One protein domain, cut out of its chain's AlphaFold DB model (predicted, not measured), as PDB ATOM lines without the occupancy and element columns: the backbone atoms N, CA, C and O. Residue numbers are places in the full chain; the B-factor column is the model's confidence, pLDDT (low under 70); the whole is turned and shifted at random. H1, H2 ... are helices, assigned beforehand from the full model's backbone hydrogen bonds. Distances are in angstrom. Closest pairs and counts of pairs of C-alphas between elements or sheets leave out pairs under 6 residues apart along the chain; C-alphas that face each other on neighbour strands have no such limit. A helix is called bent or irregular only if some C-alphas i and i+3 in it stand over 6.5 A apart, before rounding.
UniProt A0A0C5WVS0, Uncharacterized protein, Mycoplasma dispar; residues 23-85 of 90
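What this domain is: This is residues 23 to 85 of the 90 residues of an uncharacterized protein of Mycoplasma dispar (UniProt A0A0C5WVS0). A bent helix, H1, lies with its first arm, H1a, side by side with part of a longer helix, H2, while its second arm, H1b, turns away; residues 72 to 85 of H2 stick out as a free arm that adds to the length. The 63 printed residues hold two named helices, H1 then H2, and no named strand: all helix. The whole is extended, radius of gyration of the C-alphas 17.7 A, spanning 61 by 18 by 12 A.

How they stand to each other: H1, residues 23 to 45, was assigned as one helix by its hydrogen bonds but is bent: C-alphas 32 and 35 are 7.2 A apart, and its arms H1a, residues 23 to 32, and H1b, residues 35 to 45, stand at a steep tilt of 61 degrees. H1a touches H2, residues 55 to 85, through residues 56 to 68 of H2 alone, at a shallow tilt of 14 degrees, opposite ways; the closest C-alphas, of Gly 26 and Gly 60, are 4.0 A apart. H1b and H2 are close but not clearly touching, the closest C-alphas, of Tyr 37 and Phe 57, being 6.6 A apart. Every O i to N i+4 pair is within hydrogen-bond range in H1a and H1b, and 26 of 27 in H2.

Where its parts are: H1a begins at C-alpha 23 (87.084, 74.018, 154.420) and is 14.3 A long; H1b is 15.5 A. H2, 45.1 A, ends at C-alpha 85 (59.243, 62.975, 154.653).

The domain as a whole: The C-alphas farthest apart, of Lys 49 and Lys 85, are 60.8 A apart. The printed part has no cut, its one link is short, and pLDDT is under 70 at residues 84 to 85.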
ATOM      1  N   LEU A  23      87.132  72.610 154.821       96.81
ATOM      2  CA  LEU A  23      87.084  74.018 154.420       96.81
ATOM      3  C   LEU A  23      87.972  74.885 155.320       96.81
ATOM      4  O   LEU A  23      88.796  75.639 154.812       96.81
ATOM      5  N   ILE A  24      87.848  74.749 156.645       97.12
ATOM      6  CA  ILE A  24      88.658  75.519 157.603       97.12
ATOM      7  C   ILE A  24      90.144  75.186 157.432       97.12
ATOM      8  O   ILE A  24      90.965  76.087 157.279       97.12
ATOM      9  N   THR A  25      90.484  73.896 157.401       96.50
ATOM     10  CA  THR A  25      91.868  73.438 157.211       96.50
ATOM     11  C   THR A  25      92.429  73.918 155.873       96.50
ATOM     12  O   THR A  25      93.551  74.410 155.824       96.50
ATOM     13  N   GLY A  26      91.641  73.847 154.797       96.88
ATOM     14  CA  GLY A  26      92.038  74.314 153.471       96.88
ATOM     15  C   GLY A  26      92.344  75.812 153.433       96.88
ATOM     16  O   GLY A  26      93.377  76.206 152.896       96.88
ATOM     17  N   ILE A  27      91.505  76.636 154.073       96.69
ATOM     18  CA  ILE A  27      91.736  78.083 154.204       96.69
ATOM     19  C   ILE A  27      93.027  78.360 154.983       96.69
ATOM     20  O   ILE A  27      93.831  79.183 154.549       96.69
ATOM     21  N   ILE A  28      93.249  77.663 156.102       97.62
ATOM     22  CA  ILE A  28      94.456  77.836 156.922       97.62
ATOM     23  C   ILE A  28      95.708  77.459 156.124       97.62
ATOM     24  O   ILE A  28      96.650  78.245 156.064       97.62
ATOM     25  N   LEU A  29      95.713  76.294 155.472       97.06
ATOM     26  CA  LEU A  29      96.849  75.833 154.670       97.06
ATOM     27  C   LEU A  29      97.130  76.768 153.490       97.06
ATOM     28  O   LEU A  29      98.286  77.086 153.230       97.06
ATOM     29  N   MET A  30      96.097  77.277 152.811       95.69
ATOM     30  CA  MET A  30      96.288  78.277 151.757       95.69
ATOM     31  C   MET A  30      96.871  79.582 152.298       95.69
ATOM     32  O   MET A  30      97.769  80.138 151.676       95.69
ATOM     33  N   ALA A  31      96.388  80.070 153.442       96.00
ATOM     34  CA  ALA A  31      96.896  81.299 154.044       96.00
ATOM     35  C   ALA A  31      98.367  81.159 154.468       96.00
ATOM     36  O   ALA A  31      99.168  82.052 154.207       96.00
ATOM     37  N   VAL A  32      98.727  80.021 155.069       95.75
ATOM     38  CA  VAL A  32     100.102  79.722 155.495       95.75
ATOM     39  C   VAL A  32     101.028  79.481 154.299       95.75
ATOM     40  O   VAL A  32     102.144  79.985 154.297       95.75
ATOM     41  N   GLY A  33     100.572  78.764 153.266       93.94
ATOM     42  CA  GLY A  33     101.361  78.454 152.066       93.94
ATOM     43  C   GLY A  33     101.412  79.576 151.019       93.94
ATOM     44  O   GLY A  33     102.197  79.506 150.075       93.94
ATOM     45  N   ALA A  34     100.600  80.630 151.154       93.00
ATOM     46  CA  ALA A  34     100.545  81.723 150.181       93.00
ATOM     47  C   ALA A  34     101.904  82.413 149.927       93.00
ATOM     48  O   ALA A  34     102.214  82.654 148.757       93.00
ATOM     49  N   PRO A  35     102.741  82.714 150.941       93.75
ATOM     50  CA  PRO A  35     104.045  83.340 150.716       93.75
ATOM     51  C   PRO A  35     104.994  82.454 149.897       93.75
ATOM     52  O   PRO A  35     105.656  82.932 148.976       93.75
ATOM     53  N   GLU A  36     105.031  81.154 150.192       91.81
ATOM     54  CA  GLU A  36     105.845  80.179 149.458       91.81
ATOM     55  C   GLU A  36     105.375  80.047 148.008       91.81
ATOM     56  O   GLU A  36     106.191  80.048 147.091       91.81
ATOM     57  N   TYR A  37     104.059  80.009 147.781       91.56
ATOM     58  CA  TYR A  37     103.496  79.976 146.434       91.56
ATOM     59  C   TYR A  37     103.838  81.240 145.632       91.56
ATOM     60  O   TYR A  37     104.198  81.158 144.460       91.56
ATOM     61  N   GLN A  38     103.791  82.421 146.254       91.81
ATOM     62  CA  GLN A  38     104.207  83.664 145.597       91.81
ATOM     63  C   GLN A  38     105.688  83.641 145.207       91.81
ATOM     64  O   GLN A  38     106.040  84.107 144.122       91.81
ATOM     65  N   ASN A  39     106.549  83.092 146.066       91.50
ATOM     66  CA  ASN A  39     107.967  82.927 145.758       91.50
ATOM     67  C   ASN A  39     108.172  81.929 144.616       91.50
ATOM     68  O   ASN A  39     108.869  82.257 143.661       91.50
ATOM     69  N   PHE A  40     107.482  80.788 144.642       90.06
ATOM     70  CA  PHE A  40     107.490  79.814 143.551       90.06
ATOM     71  C   PHE A  40     107.134  80.450 142.197       90.06
ATOM     72  O   PHE A  40     107.833  80.245 141.202       90.06
ATOM     73  N   ILE A  41     106.074  81.264 142.151       90.56
ATOM     74  CA  ILE A  41     105.658  81.958 140.925       90.56
ATOM     75  C   ILE A  41     106.731  82.941 140.453       90.56
ATOM     76  O   ILE A  41     107.061  82.944 139.268       90.56
ATOM     77  N   LYS A  42     107.314  83.736 141.360       91.31
ATOM     78  CA  LYS A  42     108.406  84.661 141.017       91.31
ATOM     79  C   LYS A  42     109.611  83.923 140.439       91.31
ATOM     80  O   LYS A  42     110.084  84.277 139.367       91.31
ATOM     81  N   GLU A  43     110.058  82.854 141.091       91.19
ATOM     82  CA  GLU A  43     111.211  82.071 140.632       91.19
ATOM     83  C   GLU A  43     110.963  81.367 139.294       91.19
ATOM     84  O   GLU A  43     111.872  81.261 138.469       91.19
ATOM     85  N   THR A  44     109.722  80.937 139.056       88.94
ATOM     86  CA  THR A  44     109.297  80.367 137.774       88.94
ATOM     87  C   THR A  44     109.323  81.419 136.661       88.94
ATOM     88  O   THR A  44     109.797  81.139 135.559       88.94
ATOM     89  N   ILE A  45     108.852  82.641 136.941       90.38
ATOM     90  CA  ILE A  45     108.895  83.771 135.996       90.38
ATOM     91  C   ILE A  45     110.347  84.143 135.669       90.38
ATOM     92  O   ILE A  45     110.682  84.325 134.496       90.38
ATOM     93  N   ASP A  46     111.219  84.155 136.678       91.88
ATOM     94  CA  ASP A  46     112.652  84.441 136.542       91.88
ATOM     95  C   ASP A  46     113.447  83.286 135.895       91.88
ATOM     96  O   ASP A  46     114.667  83.372 135.742       91.88
ATOM     97  N   ARG A  47     112.771  82.198 135.486       83.81
ATOM     98  CA  ARG A  47     113.351  80.987 134.874       83.81
ATOM     99  C   ARG A  47     114.471  80.354 135.704       83.81
ATOM    100  O   ARG A  47     115.424  79.800 135.147       83.81
ATOM    101  N   LYS A  48     114.362  80.395 137.035       81.44
ATOM    102  CA  LYS A  48     115.263  79.620 137.892       81.44
ATOM    103  C   LYS A  48     115.021  78.127 137.668       81.44
ATOM    104  O   LYS A  48     113.882  77.675 137.590       81.44
ATOM    105  N   LYS A  49     116.109  77.362 137.564       73.56
ATOM    106  CA  LYS A  49     116.070  75.929 137.237       73.56
ATOM    107  C   LYS A  49     115.449  75.069 138.353       73.56
ATOM    108  O   LYS A  49     114.939  73.999 138.049       73.56
ATOM    109  N   ASP A  50     115.433  75.580 139.589       76.88
ATOM    110  CA  ASP A  50     115.040  74.859 140.809       76.88
ATOM    111  C   ASP A  50     113.934  75.593 141.599       76.88
ATOM    112  O   ASP A  50     114.043  75.787 142.808       76.88
ATOM    113  N   ALA A  51     112.879  76.062 140.923       76.88
ATOM    114  CA  ALA A  51     111.738  76.679 141.605       76.88
ATOM    115  C   ALA A  51     111.010  75.638 142.480       76.88
ATOM    116  O   ALA A  51     110.433  74.677 141.969       76.88
ATOM    117  N   LEU A  52     111.031  75.830 143.801       77.06
ATOM    118  CA  LEU A  52     110.409  74.910 144.758       77.06
ATOM    119  C   LEU A  52     108.893  75.117 144.805       77.06
ATOM    120  O   LEU A  52     108.414  76.219 145.064       77.06
ATOM    121  N   HIS A  53     108.122  74.054 144.581       78.69
ATOM    122  CA  HIS A  53     106.666  74.090 144.700       78.69
ATOM    123  C   HIS A  53     106.227  74.246 146.167       78.69
ATOM    124  O   HIS A  53     106.777  73.594 147.050       78.69
ATOM    125  N   SER A  54     105.187  75.047 146.430       86.94
ATOM    126  CA  SER A  54     104.569  75.093 147.767       86.94
ATOM    127  C   SER A  54     103.535  73.978 147.918       86.94
ATOM    128  O   SER A  54     102.376  74.115 147.520       86.94
ATOM    129  N   GLU A  55     103.960  72.859 148.502       91.31
ATOM    130  CA  GLU A  55     103.093  71.710 148.784       91.31
ATOM    131  C   GLU A  55     101.934  72.085 149.717       91.31
ATOM    132  O   GLU A  55     100.788  71.703 149.477       91.31
ATOM    133  N   ILE A  56     102.211  72.897 150.744       92.81
ATOM    134  CA  ILE A  56     101.227  73.349 151.738       92.81
ATOM    135  C   ILE A  56     100.071  74.081 151.050       92.81
ATOM    136  O   ILE A  56      98.901  73.794 151.317       92.81
ATOM    137  N   PHE A  57     100.389  74.986 150.121       93.38
ATOM    138  CA  PHE A  57      99.378  75.721 149.370       93.38
ATOM    139  C   PHE A  57      98.518  74.784 148.510       93.38
ATOM    140  O   PHE A  57      97.290  74.890 148.517       93.38
ATOM    141  N   VAL A  58      99.143  73.825 147.818       93.88
ATOM    142  CA  VAL A  58      98.440  72.843 146.974       93.88
ATOM    143  C   VAL A  58      97.505  71.961 147.805       93.88
ATOM    144  O   VAL A  58      96.344  71.782 147.429       93.88
ATOM    145  N   TYR A  59      97.953  71.464 148.962       94.88
ATOM    146  CA  TYR A  59      97.098  70.708 149.882       94.88
ATOM    147  C   TYR A  59      95.949  71.552 150.441       94.88
ATOM    148  O   TYR A  59      94.843  71.034 150.633       94.88
ATOM    149  N   GLY A  60      96.172  72.851 150.655       96.19
ATOM    150  CA  GLY A  60      95.123  73.793 151.033       96.19
ATOM    151  C   GLY A  60      94.036  73.915 149.966       96.19
ATOM    152  O   GLY A  60      92.855  73.723 150.269       96.19
ATOM    153  N   VAL A  61      94.431  74.135 148.706       95.88
ATOM    154  CA  VAL A  61      93.506  74.185 147.559       95.88
ATOM    155  C   VAL A  61      92.743  72.866 147.420       95.88
ATOM    156  O   VAL A  61      91.518  72.869 147.297       95.88
ATOM    157  N   PHE A  62      93.442  71.731 147.493       96.69
ATOM    158  CA  PHE A  62      92.827  70.407 147.405       96.69
ATOM    159  C   PHE A  62      91.776  70.183 148.503       96.69
ATOM    160  O   PHE A  62      90.660  69.746 148.217       96.69
ATOM    161  N   SER A  63      92.107  70.533 149.749       97.25
ATOM    162  CA  SER A  63      91.199  70.404 150.895       97.25
ATOM    163  C   SER A  63      89.951  71.273 150.736       97.25
ATOM    164  O   SER A  63      88.844  70.819 151.024       97.25
ATOM    165  N   LEU A  64      90.106  72.490 150.206       96.56
ATOM    166  CA  LEU A  64      88.991  73.387 149.895       96.56
ATOM    167  C   LEU A  64      88.058  72.799 148.834       96.56
ATOM    168  O   LEU A  64      86.846  72.751 149.046       96.56
ATOM    169  N   VAL A  65      88.610  72.303 147.722       97.25
ATOM    170  CA  VAL A  65      87.820  71.665 146.656       97.25
ATOM    171  C   VAL A  65      87.057  70.458 147.205       97.25
ATOM    172  O   VAL A  65      85.854  70.331 146.972       97.25
ATOM    173  N   LEU A  66      87.718  69.603 147.989       96.88
ATOM    174  CA  LEU A  66      87.080  68.436 148.595       96.88
ATOM    175  C   LEU A  66      85.974  68.830 149.588       96.88
ATOM    176  O   LEU A  66      84.902  68.222 149.590       96.88
ATOM    177  N   GLY A  67      86.199  69.875 150.389       96.81
ATOM    178  CA  GLY A  67      85.203  70.435 151.301       96.81
ATOM    179  C   GLY A  67      83.955  70.946 150.574       96.81
ATOM    180  O   GLY A  67      82.833  70.649 150.992       96.81
ATOM    181  N   ILE A  68      84.126  71.635 149.440       95.44
ATOM    182  CA  ILE A  68      83.014  72.103 148.595       95.44
ATOM    183  C   ILE A  68      82.231  70.918 148.019       95.44
ATOM    184  O   ILE A  68      81.000  70.898 148.087       95.44
ATOM    185  N   LEU A  69      82.920  69.900 147.495       95.75
ATOM    186  CA  LEU A  69      82.268  68.698 146.964       95.75
ATOM    187  C   LEU A  69      81.454  67.967 148.043       95.75
ATOM    188  O   LEU A  69      80.332  67.529 147.781       95.75
ATOM    189  N   LEU A  70      81.972  67.887 149.272       93.94
ATOM    190  CA  LEU A  70      81.249  67.327 150.417       93.94
ATOM    191  C   LEU A  70      80.037  68.168 150.822       93.94
ATOM    192  O   LEU A  70      79.003  67.602 151.181       93.94
ATOM    193  N   ALA A  71      80.122  69.497 150.742       92.06
ATOM    194  CA  ALA A  71      78.983  70.376 150.994       92.06
ATOM    195  C   ALA A  71      77.868  70.164 149.954       92.06
ATOM    196  O   ALA A  71      76.701  70.010 150.321       92.06
ATOM    197  N   ILE A  72      78.228  70.054 148.670       94.00
ATOM    198  CA  ILE A  72      77.291  69.740 147.580       94.00
ATOM    199  C   ILE A  72      76.651  68.363 147.800       94.00
ATOM    200  O   ILE A  72      75.427  68.225 147.739       94.00
ATOM    201  N   LEU A  73      77.453  67.343 148.117       91.25
ATOM    202  CA  LEU A  73      76.945  66.007 148.430       91.25
ATOM    203  C   LEU A  73      75.982  66.039 149.624       91.25
ATOM    204  O   LEU A  73      74.919  65.419 149.586       91.25
ATOM    205  N   SER A  74      76.318  66.804 150.663       91.38
ATOM    206  CA  SER A  74      75.466  66.987 151.840       91.38
ATOM    207  C   SER A  74      74.133  67.642 151.473       91.38
ATOM    208  O   SER A  74      73.101  67.224 151.991       91.38
ATOM    209  N   ALA A  75      74.113  68.592 150.534       90.12
ATOM    210  CA  ALA A  75      72.874  69.186 150.030       90.12
ATOM    211  C   ALA A  75      71.981  68.151 149.319       90.12
ATOM    212  O   ALA A  75      70.774  68.105 149.567       90.12
ATOM    213  N   PHE A  76      72.560  67.261 148.504       89.50
ATOM    214  CA  PHE A  76      71.809  66.162 147.881       89.50
ATOM    215  C   PHE A  76      71.257  65.169 148.911       89.50
ATOM    216  O   PHE A  76      70.098  64.757 148.811       89.50
ATOM    217  N   ILE A  77      72.051  64.807 149.923       87.25
ATOM    218  CA  ILE A  77      71.611  63.907 150.999       87.25
ATOM    219  C   ILE A  77      70.509  64.566 151.832       87.25
ATOM    220  O   ILE A  77      69.513  63.918 152.148       87.25
ATOM    221  N   ALA A  78      70.651  65.853 152.163       87.44
ATOM    222  CA  ALA A  78      69.620  66.616 152.854       87.44
ATOM    223  C   ALA A  78      68.319  66.601 152.044       87.44
ATOM    224  O   ALA A  78      67.272  66.250 152.586       87.44
ATOM    225  N   ASN A  79      68.393  66.876 150.739       86.75
ATOM    226  CA  ASN A  79      67.235  66.805 149.859       86.75
ATOM    227  C   ASN A  79      66.563  65.420 149.923       86.75
ATOM    228  O   ASN A  79      65.364  65.344 150.168       86.75
ATOM    229  N   ASP A  80      67.313  64.319 149.819       83.50
ATOM    230  CA  ASP A  80      66.751  62.962 149.938       83.50
ATOM    231  C   ASP A  80      66.083  62.705 151.304       83.50
ATOM    232  O   ASP A  80      64.993  62.131 151.378       83.50
ATOM    233  N   VAL A  81      66.709  63.152 152.398       81.88
ATOM    234  CA  VAL A  81      66.206  62.977 153.770       81.88
ATOM    235  C   VAL A  81      64.930  63.787 154.023       81.88
ATOM    236  O   VAL A  81      64.020  63.289 154.693       81.88
ATOM    237  N   PHE A  82      64.848  65.018 153.512       79.31
ATOM    238  CA  PHE A  82      63.721  65.921 153.755       79.31
ATOM    239  C   PHE A  82      62.569  65.721 152.755       79.31
ATOM    240  O   PHE A  82      61.422  65.627 153.192       79.31
ATOM    241  N   ASN A  83      62.826  65.522 151.454       72.75
ATOM    242  CA  ASN A  83      61.754  65.292 150.468       72.75
ATOM    243  C   ASN A  83      61.031  63.948 150.658       72.75
ATOM    244  O   ASN A  83      59.834  63.837 150.393       72.75
ATOM    245  N   LYS A  84      61.706  62.915 151.179       61.03
ATOM    246  CA  LYS A  84      61.039  61.642 151.512       61.03
ATOM    247  C   LYS A  84      60.055  61.753 152.677       61.03
ATOM    248  O   LYS A  84      59.144  60.930 152.747       61.03
ATOM    249  N   LYS A  85      60.218  62.730 153.578       56.00
ATOM    250  CA  LYS A  85      59.243  62.975 154.653       56.00
ATOM    251  C   LYS A  85      57.944  63.565 154.104       56.00
ATOM    252  O   LYS A  85      56.882  63.093 154.489       56.00
TER     253      LYS A  85